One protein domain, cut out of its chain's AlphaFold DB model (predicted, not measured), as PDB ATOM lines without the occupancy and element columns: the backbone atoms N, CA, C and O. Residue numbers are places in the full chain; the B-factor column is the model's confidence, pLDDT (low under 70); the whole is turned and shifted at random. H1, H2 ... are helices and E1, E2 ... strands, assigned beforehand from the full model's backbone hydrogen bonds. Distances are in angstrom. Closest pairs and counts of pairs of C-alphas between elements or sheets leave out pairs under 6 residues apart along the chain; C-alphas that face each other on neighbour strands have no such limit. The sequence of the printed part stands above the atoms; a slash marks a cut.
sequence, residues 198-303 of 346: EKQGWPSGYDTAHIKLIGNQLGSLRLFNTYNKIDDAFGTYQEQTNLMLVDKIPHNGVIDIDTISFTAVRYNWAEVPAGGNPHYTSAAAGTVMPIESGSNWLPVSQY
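What this domain is: This is residues 198 to 303 of the 346 residues of an uncharacterized protein of Lachnospiraceae bacterium oral taxon 500 (UniProt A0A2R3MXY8). This domain has little regular structure: two antiparallel strand hairpins, E1 with E2 and E3 with E4, a short helix H1 near E3, and a long loop, residues 224 to 262, round the outside. The 106 printed residues hold E1, E2, H1, E3 and E4 in that order, mostly strand, with only 41 residues in these elements. The whole is loose, with a radius of gyration of the C-alphas of 16.2 A and spans of 44 by 34 by 22 A.

Where its parts are: E1, residues 198 to 203, begins at C-alpha 198 (177.586, -4.042, 31.561) and is 17.1 A long. E2, residues 209 to 215, is 19.3 A long. H1, residues 217 to 223, is 10.5 A long. E3, residues 263 to 271, is 24.4 A long. E4, residues 288 to 299, is 26.1 A long, bends by 61 degrees at residue 294 and ends at C-alpha 299 (174.571, -22.158, 35.957).

How they stand to each other: In hairpin E1 and E2, at 167 degrees, N 200 and O 212 are 2.9 A apart, within hydrogen-bond range. In hairpin E3 and E4, at 155 degrees, N 266 and O 296 are 2.9 A apart, also within range. The closest C-alphas of H1 and E3, Leu 221 and Tyr 267, are 7.3 A apart. H1 and E4 are only just apart, at 8.2 A. E2 and E3 are apart. In H1 every O i to N i+4 pair is within hydrogen-bond range.

The domain as a whole: The farthest C-alphas, Asn 228 and Asn 252, are 45.4 A apart. The printed part has no cut. The links H1 to E3 and E3 to E4 are long. Mean pLDDT of the printed part is 72.6, with residues 218 to 240 among those under 70.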
ATOM      1  N   GLU A 198     178.048  -4.747  30.378       80.38
ATOM      2  CA  GLU A 198     177.586  -4.042  31.561       80.38
ATOM      3  C   GLU A 198     178.289  -4.600  32.799       80.38
ATOM      4  O   GLU A 198     178.490  -5.808  32.927       80.38
ATOM      5  N   LYS A 199     178.649  -3.712  33.726       84.38
ATOM      6  CA  LYS A 199     179.148  -4.073  35.049       84.38
ATOM      7  C   LYS A 199     178.198  -3.512  36.092       84.38
ATOM      8  O   LYS A 199     177.951  -2.310  36.123       84.38
ATOM      9  N   GLN A 200     177.701  -4.386  36.956       81.44
ATOM     10  CA  GLN A 200     176.903  -4.023  38.118       81.44
ATOM     11  C   GLN A 200     177.682  -4.380  39.383       81.44
ATOM     12  O   GLN A 200     178.380  -5.394  39.429       81.44
ATOM     13  N   GLY A 201     177.556  -3.547  40.411       77.25
ATOM     14  CA  GLY A 201     178.137  -3.795  41.723       77.25
ATOM     15  C   GLY A 201     177.153  -3.404  42.812       77.25
ATOM     16  O   GLY A 201     176.475  -2.384  42.687       77.25
ATOM     17  N   TRP A 202     177.054  -4.211  43.860       76.94
ATOM     18  CA  TRP A 202     176.300  -3.853  45.056       76.94
ATOM     19  C   TRP A 202     176.975  -4.417  46.305       76.94
ATOM     20  O   TRP A 202     177.607  -5.476  46.238       76.94
ATOM     21  N   PRO A 203     176.865  -3.721  47.444       66.62
ATOM     22  CA  PRO A 203     177.375  -4.237  48.702       66.62
ATOM     23  C   PRO A 203     176.613  -5.508  49.092       66.62
ATOM     24  O   PRO A 203     175.387  -5.574  48.977       66.62
ATOM     25  N   SER A 204     177.348  -6.515  49.550       57.53
ATOM     26  CA  SER A 204     176.807  -7.728  50.183       57.53
ATOM     27  C   SER A 204     177.137  -7.805  51.671       57.53
ATOM     28  O   SER A 204     176.534  -8.575  52.412       57.53
ATOM     29  N   GLY A 205     178.067  -6.952  52.088       51.16
ATOM     30  CA  GLY A 205     178.543  -6.722  53.436       51.16
ATOM     31  C   GLY A 205     179.313  -5.401  53.455       51.16
ATOM     32  O   GLY A 205     179.159  -4.569  52.559       51.16
ATOM     33  N   TYR A 206     180.128  -5.193  54.482       46.41
ATOM     34  CA  TYR A 206     180.860  -3.939  54.653       46.41
ATOM     35  C   TYR A 206     182.118  -3.831  53.790       46.41
ATOM     36  O   TYR A 206     182.388  -2.790  53.201       46.41
ATOM     37  N   ASP A 207     182.876  -4.921  53.719       58.44
ATOM     38  CA  ASP A 207     184.097  -5.083  52.928       58.44
ATOM     39  C   ASP A 207     183.900  -6.042  51.746       58.44
ATOM     40  O   ASP A 207     184.830  -6.301  50.983       58.44
ATOM     41  N   THR A 208     182.675  -6.539  51.558       59.25
ATOM     42  CA  THR A 208     182.315  -7.434  50.466       59.25
ATOM     43  C   THR A 208     181.324  -6.764  49.525       59.25
ATOM     44  O   THR A 208     180.289  -6.218  49.922       59.25
ATOM     45  N   ALA A 209     181.624  -6.846  48.235       71.81
ATOM     46  CA  ALA A 209     180.723  -6.441  47.174       71.81
ATOM     47  C   ALA A 209     180.485  -7.624  46.242       71.81
ATOM     48  O   ALA A 209     181.408  -8.368  45.912       71.81
ATOM     49  N   HIS A 210     179.250  -7.767  45.775       80.19
ATOM     50  CA  HIS A 210     178.979  -8.592  44.612       80.19
ATOM     51  C   HIS A 210     179.245  -7.770  43.361       80.19
ATOM     52  O   HIS A 210     178.712  -6.671  43.205       80.19
ATOM     53  N   ILE A 211     180.055  -8.325  42.464       83.69
ATOM     54  CA  ILE A 211     180.306  -7.778  41.137       83.69
ATOM     55  C   ILE A 211     179.699  -8.735  40.118       83.69
ATOM     56  O   ILE A 211     180.011  -9.923  40.107       83.69
ATOM     57  N   LYS A 212     178.842  -8.206  39.246       86.06
ATOM     58  CA  LYS A 212     178.255  -8.931  38.119       86.06
ATOM     59  C   LYS A 212     178.744  -8.295  36.822       86.06
ATOM     60  O   LYS A 212     178.496  -7.114  36.578       86.06
ATOM     61  N   LEU A 213     179.424  -9.084  35.996       88.38
ATOM     62  CA  LEU A 213     179.819  -8.712  34.638       88.38
ATOM     63  C   LEU A 213     178.862  -9.389  33.659       88.38
ATOM     64  O   LEU A 213     178.732 -10.610  33.667       88.38
ATOM     65  N   ILE A 214     178.185  -8.602  32.828       82.38
ATOM     66  CA  ILE A 214     177.204  -9.094  31.863       82.38
ATOM     67  C   ILE A 214     177.711  -8.784  30.460       82.38
ATOM     68  O   ILE A 214     177.788  -7.622  30.067       82.38
ATOM     69  N   GLY A 215     178.048  -9.825  29.701       81.50
ATOM     70  CA  GLY A 215     178.462  -9.713  28.305       81.50
ATOM     71  C   GLY A 215     177.406 -10.250  27.342       81.50
ATOM     72  O   GLY A 215     176.678 -11.182  27.673       81.50
ATOM     73  N   ASN A 216     177.364  -9.693  26.131       78.19
ATOM     74  CA  ASN A 216     176.582 -10.199  24.997       78.19
ATOM     75  C   ASN A 216     175.061 -10.327  25.251       78.19
ATOM     76  O   ASN A 216     174.421 -11.273  24.792       78.19
ATOM     77  N   GLN A 217     174.466  -9.353  25.949       76.31
ATOM     78  CA  GLN A 217     173.038  -9.366  26.299       76.31
ATOM     79  C   GLN A 217     172.128  -9.513  25.061       76.31
ATOM     80  O   GLN A 217     171.242 -10.366  25.050       76.31
ATOM     81  N   LEU A 218     172.395  -8.761  23.982       69.75
ATOM     82  CA  LEU A 218     171.633  -8.834  22.724       69.75
ATOM     83  C   LEU A 218     171.823 -10.159  21.969       69.75
ATOM     84  O   LEU A 218     170.867 -10.687  21.399       69.75
ATOM     85  N   GLY A 219     173.036 -10.724  21.963       66.00
ATOM     86  CA  GLY A 219     173.290 -12.007  21.304       66.00
ATOM     87  C   GLY A 219     172.586 -13.174  21.984       66.00
ATOM     88  O   GLY A 219     172.053 -14.049  21.299       66.00
ATOM     89  N   SER A 220     172.474 -13.141  23.315       63.88
ATOM     90  CA  SER A 220     171.661 -14.099  24.067       63.88
ATOM     91  C   SER A 220     170.178 -14.053  23.678       63.88
ATOM     92  O   SER A 220     169.547 -15.104  23.602       63.88
ATOM     93  N   LEU A 221     169.614 -12.883  23.349       64.94
ATOM     94  CA  LEU A 221     168.212 -12.763  22.910       64.94
ATOM     95  C   LEU A 221     167.954 -13.366  21.522       64.94
ATOM     96  O   LEU A 221     166.845 -13.840  21.248       64.94
ATOM     97  N   ARG A 222     168.962 -13.351  20.640       62.19
ATOM     98  CA  ARG A 222     168.866 -13.920  19.287       62.19
ATOM     99  C   ARG A 222     168.994 -15.442  19.287       62.19
ATOM    100  O   ARG A 222     168.279 -16.093  18.528       62.19
ATOM    101  N   LEU A 223     169.822 -16.010  20.172       57.03
ATOM    102  CA  LEU A 223     169.982 -17.467  20.337       57.03
ATOM    103  C   LEU A 223     168.657 -18.194  20.617       57.03
ATOM    104  O   LEU A 223     168.498 -19.348  20.233       57.03
ATOM    105  N   PHE A 224     167.686 -17.514  21.232       55.72
ATOM    106  CA  PHE A 224     166.366 -18.072  21.542       55.72
ATOM    107  C   PHE A 224     165.251 -17.627  20.575       55.72
ATOM    108  O   PHE A 224     164.074 -17.766  20.902       55.72
ATOM    109  N   ASN A 225     165.604 -17.116  19.385       51.41
ATOM    110  CA  ASN A 225     164.676 -16.679  18.327       51.41
ATOM    111  C   ASN A 225     163.630 -15.637  18.788       51.41
ATOM    112  O   ASN A 225     162.521 -15.554  18.267       51.41
ATOM    113  N   THR A 226     163.985 -14.838  19.795       53.00
ATOM    114  CA  THR A 226     163.103 -13.842  20.428       53.00
ATOM    115  C   THR A 226     163.407 -12.400  20.012       53.00
ATOM    116  O   THR A 226     162.715 -11.481  20.436       53.00
ATOM    117  N   TYR A 227     164.398 -12.196  19.139       51.81
ATOM    118  CA  TYR A 227     164.812 -10.878  18.644       51.81
ATOM    119  C   TYR A 227     163.734 -10.186  17.784       51.81
ATOM    120  O   TYR A 227     163.642  -8.969  17.784       51.81
ATOM    121  N   ASN A 228     162.842 -10.949  17.139       51.69
ATOM    122  CA  ASN A 228     161.781 -10.414  16.265       51.69
ATOM    123  C   ASN A 228     160.630  -9.707  17.018       51.69
ATOM    124  O   ASN A 228     159.652  -9.308  16.391       51.69
ATOM    125  N   LYS A 229     160.695  -9.619  18.355       52.72
ATOM    126  CA  LYS A 229     159.736  -8.888  19.207       52.72
ATOM    127  C   LYS A 229     160.329  -7.623  19.832       52.72
ATOM    128  O   LYS A 229     159.653  -6.971  20.621       52.72
ATOM    129  N   ILE A 230     161.591  -7.331  19.540       57.62
ATOM    130  CA  ILE A 230     162.294  -6.171  20.070       57.62
ATOM    131  C   ILE A 230     162.001  -4.988  19.149       57.62
ATOM    132  O   ILE A 230     162.047  -5.139  17.933       57.62
ATOM    133  N   ASP A 231     161.701  -3.832  19.734       55.44
ATOM    134  CA  ASP A 231     161.655  -2.558  19.015       55.44
ATOM    135  C   ASP A 231     162.975  -2.337  18.250       55.44
ATOM    136  O   ASP A 231     164.060  -2.472  18.822       55.44
ATOM    137  N   ASP A 232     162.898  -1.971  16.969       57.16
ATOM    138  CA  ASP A 232     164.063  -1.671  16.128       57.16
ATOM    139  C   ASP A 232     164.970  -0.579  16.744       57.16
ATOM    140  O   ASP A 232     166.173  -0.526  16.469       57.16
ATOM    141  N   ALA A 233     164.432   0.257  17.643       56.16
ATOM    142  CA  ALA A 233     165.172   1.259  18.410       56.16
ATOM    143  C   ALA A 233     166.094   0.679  19.503       56.16
ATOM    144  O   ALA A 233     166.983   1.381  19.995       56.16
ATOM    145  N   PHE A 234     165.938  -0.593  19.890       58.47
ATOM    146  CA  PHE A 234     166.765  -1.222  20.928       58.47
ATOM    147  C   PHE A 234     168.185  -1.547  20.447       58.47
ATOM    148  O   PHE A 234     169.063  -1.822  21.259       58.47
ATOM    149  N   GLY A 235     168.457  -1.442  19.147       60.00
ATOM    150  CA  GLY A 235     169.801  -1.496  18.581       60.00
ATOM    151  C   GLY A 235     170.090  -2.766  17.788       60.00
ATOM    152  O   GLY A 235     169.491  -3.823  17.989       60.00
ATOM    153  N   THR A 236     171.037  -2.653  16.861       59.91
ATOM    154  CA  THR A 236     171.389  -3.711  15.913       59.91
ATOM    155  C   THR A 236     172.337  -4.728  16.542       59.91
ATOM    156  O   THR A 236     173.417  -4.384  17.022       59.91
ATOM    157  N   TYR A 237     171.961  -6.004  16.497       62.75
ATOM    158  CA  TYR A 237     172.853  -7.096  16.871       62.75
ATOM    159  C   TYR A 237     174.072  -7.155  15.942       62.75
ATOM    160  O   TYR A 237     173.935  -7.192  14.718       62.75
ATOM    161  N   GLN A 238     175.257  -7.272  16.537       63.50
ATOM    162  CA  GLN A 238     176.473  -7.678  15.842       63.50
ATOM    163  C   GLN A 238     176.968  -8.997  16.426       63.50
ATOM    164  O   GLN A 238     177.058  -9.148  17.645       63.50
ATOM    165  N   GLU A 239     177.286  -9.950  15.552       68.62
ATOM    166  CA  GLU A 239     177.822 -11.239  15.970       68.62
ATOM    167  C   GLU A 239     179.183 -11.079  16.641       68.62
ATOM    168  O   GLU A 239     180.096 -10.451  16.108       68.62
ATOM    169  N   GLN A 240     179.304 -11.666  17.829       68.19
ATOM    170  CA  GLN A 240     180.535 -11.693  18.604       68.19
ATOM    171  C   GLN A 240     181.107 -13.105  18.522       68.19
ATOM    172  O   GLN A 240     180.598 -14.032  19.148       68.19
ATOM    173  N   THR A 241     182.172 -13.271  17.744       73.56
ATOM    174  CA  THR A 241     182.850 -14.567  17.586       73.56
ATOM    175  C   THR A 241     183.830 -14.858  18.720       73.56
ATOM    176  O   THR A 241     184.173 -16.014  18.955       73.56
ATOM    177  N   ASN A 242     184.265 -13.823  19.446       78.69
ATOM    178  CA  ASN A 242     185.158 -13.925  20.593       78.69
ATOM    179  C   ASN A 242     184.752 -12.895  21.653       78.69
ATOM    180  O   ASN A 242     184.585 -11.722  21.331       78.69
ATOM    181  N   LEU A 243     184.640 -13.319  22.914       82.25
ATOM    182  CA  LEU A 243     184.407 -12.434  24.055       82.25
ATOM    183  C   LEU A 243     185.501 -12.672  25.096       82.25
ATOM    184  O   LEU A 243     185.670 -13.791  25.575       82.25
ATOM    185  N   MET A 244     186.217 -11.612  25.455       88.00
ATOM    186  CA  MET A 244     187.147 -11.606  26.578       88.00
ATOM    187  C   MET A 244     186.811 -10.412  27.459       88.00
ATOM    188  O   MET A 244     186.783  -9.278  26.983       88.00
ATOM    189  N   LEU A 245     186.524 -10.678  28.731       88.94
ATOM    190  CA  LEU A 245     186.237  -9.652  29.724       88.94
ATOM    191  C   LEU A 245     187.415  -9.557  30.682       88.94
ATOM    192  O   LEU A 245     187.862 -10.564  31.224       88.94
ATOM    193  N   VAL A 246     187.903  -8.337  30.872       90.75
ATOM    194  CA  VAL A 246     188.988  -8.027  31.799       90.75
ATOM    195  C   VAL A 246     188.468  -6.991  32.769       90.75
ATOM    196  O   VAL A 246     187.950  -5.953  32.357       90.75
ATOM    197  N   ASP A 247     188.617  -7.277  34.052       90.12
ATOM    198  CA  ASP A 247     188.205  -6.387  35.119       90.12
ATOM    199  C   ASP A 247     189.353  -6.212  36.106       90.12
ATOM    200  O   ASP A 247     190.002  -7.182  36.500       90.12
ATOM    201  N   LYS A 248     189.609  -4.963  36.494       87.81
ATOM    202  CA  LYS A 248     190.612  -4.621  37.499       87.81
ATOM    203  C   LYS A 248     189.884  -4.166  38.751       87.81
ATOM    204  O   LYS A 248     189.300  -3.082  38.772       87.81
ATOM    205  N   ILE A 249     189.938  -4.985  39.796       82.50
ATOM    206  CA  ILE A 249     189.435  -4.586  41.108       82.50
ATOM    207  C   ILE A 249     190.355  -3.481  41.652       82.50
ATOM    208  O   ILE A 249     191.577  -3.647  41.640       82.50
ATOM    209  N   PRO A 250     189.809  -2.320  42.053       71.50
ATOM    210  CA  PRO A 250     190.620  -1.208  42.527       71.50
ATOM    211  C   PRO A 250     191.214  -1.483  43.919       71.50
ATOM    212  O   PRO A 250     190.656  -2.236  44.719       71.50
ATOM    213  N   HIS A 251     192.316  -0.794  44.231       67.88
ATOM    214  CA  HIS A 251     192.988  -0.807  45.540       67.88
ATOM    215  C   HIS A 251     193.391  -2.217  46.020       67.88
ATOM    216  O   HIS A 251     193.843  -3.037  45.229       67.88
ATOM    217  N   ASN A 252     193.245  -2.480  47.323       65.62
ATOM    218  CA  ASN A 252     193.558  -3.751  47.978       65.62
ATOM    219  C   ASN A 252     192.374  -4.738  47.931       65.62
ATOM    220  O   ASN A 252     192.277  -5.612  48.790       65.62
ATOM    221  N   GLY A 253     191.432  -4.567  46.997       67.75
ATOM    222  CA  GLY A 253     190.295  -5.473  46.876       67.75
ATOM    223  C   GLY A 253     190.767  -6.884  46.528       67.75
ATOM    224  O   GLY A 253     191.521  -7.081  45.577       67.75
ATOM    225  N   VAL A 254     190.323  -7.868  47.307       78.69
ATOM    226  CA  VAL A 254     190.647  -9.280  47.092       78.69
ATOM    227  C   VAL A 254     189.438  -9.972  46.479       78.69
ATOM    228  O   VAL A 254     188.313  -9.794  46.939       78.69
ATOM    229  N   ILE A 255     189.673 -10.768  45.437       82.94
ATOM    230  CA  ILE A 255     188.646 -11.639  44.867       82.94
ATOM    231  C   ILE A 255     188.666 -12.964  45.624       82.94
ATOM    232  O   ILE A 255     189.673 -13.685  45.593       82.94
ATOM    233  N   ASP A 256     187.539 -13.285  46.254       79.94
ATOM    234  CA  ASP A 256     187.256 -14.635  46.720       79.94
ATOM    235  C   ASP A 256     186.972 -15.527  45.507       79.94
ATOM    236  O   ASP A 256     185.943 -15.405  44.836       79.94
ATOM    237  N   ILE A 257     187.939 -16.382  45.187       79.06
ATOM    238  CA  ILE A 257     187.928 -17.173  43.959       79.06
ATOM    239  C   ILE A 257     186.839 -18.245  43.977       79.06
ATOM    240  O   ILE A 257     186.296 -18.564  42.922       79.06
ATOM    241  N   ASP A 258     186.460 -18.714  45.167       81.38
ATOM    242  CA  ASP A 258     185.456 -19.762  45.349       81.38
ATOM    243  C   ASP A 258     184.032 -19.237  45.106       81.38
ATOM    244  O   ASP A 258     183.085 -20.008  44.946       81.38
ATOM    245  N   THR A 259     183.870 -17.912  45.021       82.81
ATOM    246  CA  THR A 259     182.585 -17.255  44.736       82.81
ATOM    247  C   THR A 259     182.376 -16.938  43.255       82.81
ATOM    248  O   THR A 259     181.285 -16.512  42.862       82.81
ATOM    249  N   ILE A 260     183.392 -17.146  42.408       88.25
ATOM    250  CA  ILE A 260     183.281 -16.888  40.970       88.25
ATOM    251  C   ILE A 260     182.360 -17.934  40.342       88.25
ATOM    252  O   ILE A 260     182.583 -19.140  40.431       88.25
ATOM    253  N   SER A 261     181.325 -17.462  39.652       90.25
ATOM    254  CA  SER A 261     180.393 -18.319  38.928       90.25
ATOM    255  C   SER A 261     180.010 -17.722  37.581       90.25
ATOM    256  O   SER A 261     180.050 -16.509  37.374       90.25
ATOM    257  N   PHE A 262     179.640 -18.601  36.652       90.81
ATOM    258  CA  PHE A 262     179.212 -18.244  35.309       90.81
ATOM    259  C   PHE A 262     177.770 -18.692  35.113       90.81
ATOM    260  O   PHE A 262     177.415 -19.838  35.399       90.81
ATOM    261  N   THR A 263     176.943 -17.793  34.589       87.00
ATOM    262  CA  THR A 263     175.532 -18.058  34.297       87.00
ATOM    263  C   THR A 263     175.207 -17.658  32.869       87.00
ATOM    264  O   THR A 263     175.534 -16.548  32.448       87.00
ATOM    265  N   ALA A 264     174.515 -18.528  32.140       84.25
ATOM    266  CA  ALA A 264     173.829 -18.159  30.912       84.25
ATOM    267  C   ALA A 264     172.391 -17.764  31.263       84.25
ATOM    268  O   ALA A 264     171.775 -18.386  32.128       84.25
ATOM    269  N   VAL A 265     171.840 -16.744  30.608       78.81
ATOM    270  CA  VAL A 265     170.506 -16.235  30.951       78.81
ATOM    271  C   VAL A 265     169.567 -16.386  29.772       78.81
ATOM    272  O   VAL A 265     169.875 -15.967  28.655       78.81
ATOM    273  N   ARG A 266     168.392 -16.955  30.038       77.62
ATOM    274  CA  ARG A 266     167.238 -16.862  29.150       77.62
ATOM    275  C   ARG A 266     166.279 -15.833  29.732       77.62
ATOM    276  O   ARG A 266     165.600 -16.110  30.721       77.62
ATOM    277  N   TYR A 267     166.260 -14.653  29.120       77.75
ATOM    278  CA  TYR A 267     165.454 -13.540  29.604       77.75
ATOM    279  C   TYR A 267     163.953 -13.766  29.388       77.75
ATOM    280  O   TYR A 267     163.524 -14.238  28.330       77.75
ATOM    281  N   ASN A 268     163.167 -13.394  30.393       75.69
ATOM    282  CA  ASN A 268     161.730 -13.195  30.288       75.69
ATOM    283  C   ASN A 268     161.422 -11.865  29.607       75.69
ATOM    284  O   ASN A 268     162.281 -10.993  29.500       75.69
ATOM    285  N   TRP A 269     160.170 -11.710  29.191       74.19
ATOM    286  CA  TRP A 269     159.662 -10.516  28.529       74.19
ATOM    287  C   TRP A 269     158.579  -9.881  29.381       74.19
ATOM    288  O   TRP A 269     157.710 -10.586  29.895       74.19
ATOM    289  N   ALA A 270     158.619  -8.562  29.503       72.25
ATOM    290  CA  ALA A 270     157.570  -7.799  30.152       72.25
ATOM    291  C   ALA A 270     157.355  -6.469  29.441       72.25
ATOM    292  O   ALA A 270     158.268  -5.917  28.823       72.25
ATOM    293  N   GLU A 271     156.134  -5.965  29.538       73.38
ATOM    294  CA  GLU A 271     155.801  -4.621  29.095       73.38
ATOM    295  C   GLU A 271     156.418  -3.589  30.048       73.38
ATOM    296  O   GLU A 271     156.354  -3.732  31.274       73.38
ATOM    297  N   VAL A 272     157.035  -2.551  29.487       70.69
ATOM    298  CA  VAL A 272     157.553  -1.414  30.244       70.69
ATOM    299  C   VAL A 272     156.363  -0.665  30.845       70.69
ATOM    300  O   VAL A 272     155.472  -0.259  30.096       70.69
ATOM    301  N   PRO A 273     156.333  -0.437  32.170       69.25
ATOM    302  CA  PRO A 273     155.219   0.249  32.813       69.25
ATOM    303  C   PRO A 273     154.943   1.633  32.216       69.25
ATOM    304  O   PRO A 273     155.845   2.290  31.697       69.25
ATOM    305  N   ALA A 274     153.715   2.133  32.386       68.81
ATOM    306  CA  ALA A 274     153.312   3.476  31.947       68.81
ATOM    307  C   ALA A 274     154.221   4.602  32.490       68.81
ATOM    308  O   ALA A 274     154.398   5.626  31.837       68.81
ATOM    309  N   GLY A 275     154.829   4.397  33.666       66.50
ATOM    310  CA  GLY A 275     155.812   5.308  34.265       66.50
ATOM    311  C   GLY A 275     157.218   5.254  33.646       66.50
ATOM    312  O   GLY A 275     158.113   5.935  34.140       66.50
ATOM    313  N   GLY A 276     157.427   4.456  32.595       65.69
ATOM    314  CA  GLY A 276     158.724   4.244  31.955       65.69
ATOM    315  C   GLY A 276     159.645   3.304  32.736       65.69
ATOM    316  O   GLY A 276     159.247   2.673  33.720       65.69
ATOM    317  N   ASN A 277     160.898   3.194  32.283       65.62
ATOM    318  CA  ASN A 277     161.915   2.388  32.949       65.62
ATOM    319  C   ASN A 277     162.929   3.263  33.718       65.62
ATOM    320  O   ASN A 277     163.629   4.064  33.096       65.62
ATOM    321  N   PRO A 278     163.083   3.086  35.044       63.56
ATOM    322  CA  PRO A 278     163.988   3.909  35.850       63.56
ATOM    323  C   PRO A 278     165.478   3.583  35.642       63.56
ATOM    324  O   PRO A 278     166.335   4.386  36.002       63.56
ATOM    325  N   HIS A 279     165.804   2.414  35.090       64.12
ATOM    326  CA  HIS A 279     167.178   1.958  34.858       64.12
ATOM    327  C   HIS A 279     167.635   2.148  33.409       64.12
ATOM    328  O   HIS A 279     168.834   2.244  33.147       64.12
ATOM    329  N   TYR A 280     166.690   2.214  32.476       65.94
ATOM    330  CA  TYR A 280     166.952   2.386  31.057       65.94
ATOM    331  C   TYR A 280     165.960   3.386  30.469       65.94
ATOM    332  O   TYR A 280     164.942   3.021  29.892       65.94
ATOM    333  N   THR A 281     166.260   4.673  30.615       65.38
ATOM    334  CA  THR A 281     165.354   5.778  30.254       65.38
ATOM    335  C   THR A 281     164.957   5.814  28.775       65.38
ATOM    336  O   THR A 281     164.003   6.496  28.420       65.38
ATOM    337  N   SER A 282     165.674   5.099  27.905       64.12
ATOM    338  CA  SER A 282     165.340   4.928  26.486       64.12
ATOM    339  C   SER A 282     164.301   3.833  26.208       64.12
ATOM    340  O   SER A 282     163.851   3.724  25.074       64.12
ATOM    341  N   ALA A 283     163.893   3.032  27.201       68.94
ATOM    342  CA  ALA A 283     162.746   2.133  27.064       68.94
ATOM    343  C   ALA A 283     161.438   2.932  27.134       68.94
ATOM    344  O   ALA A 283     161.063   3.439  28.196       68.94
ATOM    345  N   ALA A 284     160.730   3.011  26.009       70.25
ATOM    346  CA  ALA A 284     159.425   3.653  25.949       70.25
ATOM    347  C   ALA A 284     158.371   2.846  26.728       70.25
ATOM    348  O   ALA A 284     158.343   1.615  26.678       70.25
ATOM    349  N   ALA A 285     157.489   3.543  27.444       72.75
ATOM    350  CA  ALA A 285     156.351   2.928  28.123       72.75
ATOM    351  C   ALA A 285     155.463   2.149  27.136       72.75
ATOM    352  O   ALA A 285     155.255   2.588  26.006       72.75
ATOM    353  N   GLY A 286     154.944   0.995  27.560       70.19
ATOM    354  CA  GLY A 286     154.111   0.118  26.731       70.19
ATOM    355  C   GLY A 286     154.885  -0.785  25.760       70.19
ATOM    356  O   GLY A 286     154.286  -1.622  25.090       70.19
ATOM    357  N   THR A 287     156.214  -0.655  25.672       70.25
ATOM    358  CA  THR A 287     157.032  -1.552  24.838       70.25
ATOM    359  C   THR A 287     157.309  -2.870  25.552       70.25
ATOM    360  O   THR A 287     157.505  -2.902  26.766       70.25
ATOM    361  N   VAL A 288     157.340  -3.981  24.813       73.06
ATOM    362  CA  VAL A 288     157.688  -5.298  25.366       73.06
ATOM    363  C   VAL A 288     159.194  -5.495  25.279       73.06
ATOM    364  O   VAL A 288     159.769  -5.508  24.195       73.06
ATOM    365  N   MET A 289     159.831  -5.669  26.433       71.94
ATOM    366  CA  MET A 289     161.283  -5.659  26.578       71.94
ATOM    367  C   MET A 289     161.752  -6.862  27.404       71.94
ATOM    368  O   MET A 289     161.011  -7.361  28.259       71.94
ATOM    369  N   PRO A 290     162.980  -7.355  27.178       74.31
ATOM    370  CA  PRO A 290     163.550  -8.410  28.003       74.31
ATOM    371  C   PRO A 290     163.873  -7.868  29.402       74.31
ATOM    372  O   PRO A 290     164.377  -6.751  29.533       74.31
ATOM    373  N   ILE A 291     163.625  -8.659  30.445       75.94
ATOM    374  CA  ILE A 291     163.820  -8.262  31.846       75.94
ATOM    375  C   ILE A 291     164.652  -9.279  32.626       75.94
ATOM    376  O   ILE A 291     164.558 -10.474  32.386       75.94
ATOM    377  N   GLU A 292     165.443  -8.842  33.609       75.94
ATOM    378  CA  GLU A 292     166.180  -9.763  34.496       75.94
ATOM    379  C   GLU A 292     165.248 -10.540  35.447       75.94
ATOM    380  O   GLU A 292     165.525 -11.689  35.796       75.94
ATOM    381  N   SER A 293     164.139  -9.926  35.866       74.25
ATOM    382  CA  SER A 293     163.233 -10.512  36.858       74.25
ATOM    383  C   SER A 293     162.507 -11.749  36.325       74.25
ATOM    384  O   SER A 293     161.992 -11.761  35.207       74.25
ATOM    385  N   GLY A 294     162.478 -12.807  37.139       72.75
ATOM    386  CA  GLY A 294     161.860 -14.093  36.802       72.75
ATOM    387  C   GLY A 294     162.553 -14.865  35.674       72.75
ATOM    388  O   GLY A 294     162.102 -15.958  35.336       72.75
ATOM    389  N   SER A 295     163.615 -14.312  35.084       78.50
ATOM    390  CA  SER A 295     164.379 -14.952  34.016       78.50
ATOM    391  C   SER A 295     165.045 -16.228  34.489       78.50
ATOM    392  O   SER A 295     165.334 -16.398  35.673       78.50
ATOM    393  N   ASN A 296     165.315 -17.129  33.550       82.06
ATOM    394  CA  ASN A 296     165.970 -18.384  33.874       82.06
ATOM    395  C   ASN A 296     167.493 -18.206  33.824       82.06
ATOM    396  O   ASN A 296     168.071 -18.026  32.748       82.06
ATOM    397  N   TRP A 297     168.118 -18.250  35.000       83.81
ATOM    398  CA  TRP A 297     169.563 -18.172  35.188       83.81
ATOM    399  C   TRP A 297     170.125 -19.590  35.253       83.81
ATOM    400  O   TRP A 297     169.954 -20.300  36.241       83.81
ATOM    401  N   LEU A 298     170.779 -20.013  34.175       83.50
ATOM    402  CA  LEU A 298     171.335 -21.351  34.025       83.50
ATOM    403  C   LEU A 298     172.803 -21.338  34.475       83.50
ATOM    404  O   LEU A 298     173.617 -20.673  33.827       83.50
ATOM    405  N   PRO A 299     173.176 -22.051  35.551       87.06
ATOM    406  CA  PRO A 299     174.571 -22.158  35.957       87.06
ATOM    407  C   PRO A 299     175.369 -22.941  34.907       87.06
ATOM    408  O   PRO A 299     174.979 -24.026  34.467       87.06
ATOM    409  N   VAL A 300     176.491 -22.362  34.489       88.31
ATOM    410  CA  VAL A 300     177.363 -22.884  33.426       88.31
ATOM    411  C   VAL A 300     178.837 -22.912  33.831       88.31
ATOM    412  O   VAL A 300     179.688 -23.191  32.990       88.31
ATOM    413  N   SER A 301     179.155 -22.663  35.108       86.44
ATOM    414  CA  SER A 301     180.530 -22.689  35.632       86.44
ATOM    415  C   SER A 301     181.277 -23.981  35.292       86.44
ATOM    416  O   SER A 301     182.472 -23.933  35.032       86.44
ATOM    417  N   GLN A 302     180.577 -25.119  35.220       89.44
ATOM    418  CA  GLN A 302     181.143 -26.426  34.867       89.44
ATOM    419  C   GLN A 302     181.776 -26.485  33.469       89.44
ATOM    420  O   GLN A 302     182.564 -27.385  33.196       89.44
ATOM    421  N   TYR A 303     181.430 -25.556  32.575       91.81
ATOM    422  CA  TYR A 303     182.021 -25.481  31.239       91.81
ATOM    423  C   TYR A 303     183.263 -24.589  31.187       91.81
ATOM    424  O   TYR A 303     183.917 -24.539  30.147       91.81
TER     425      TYR A 303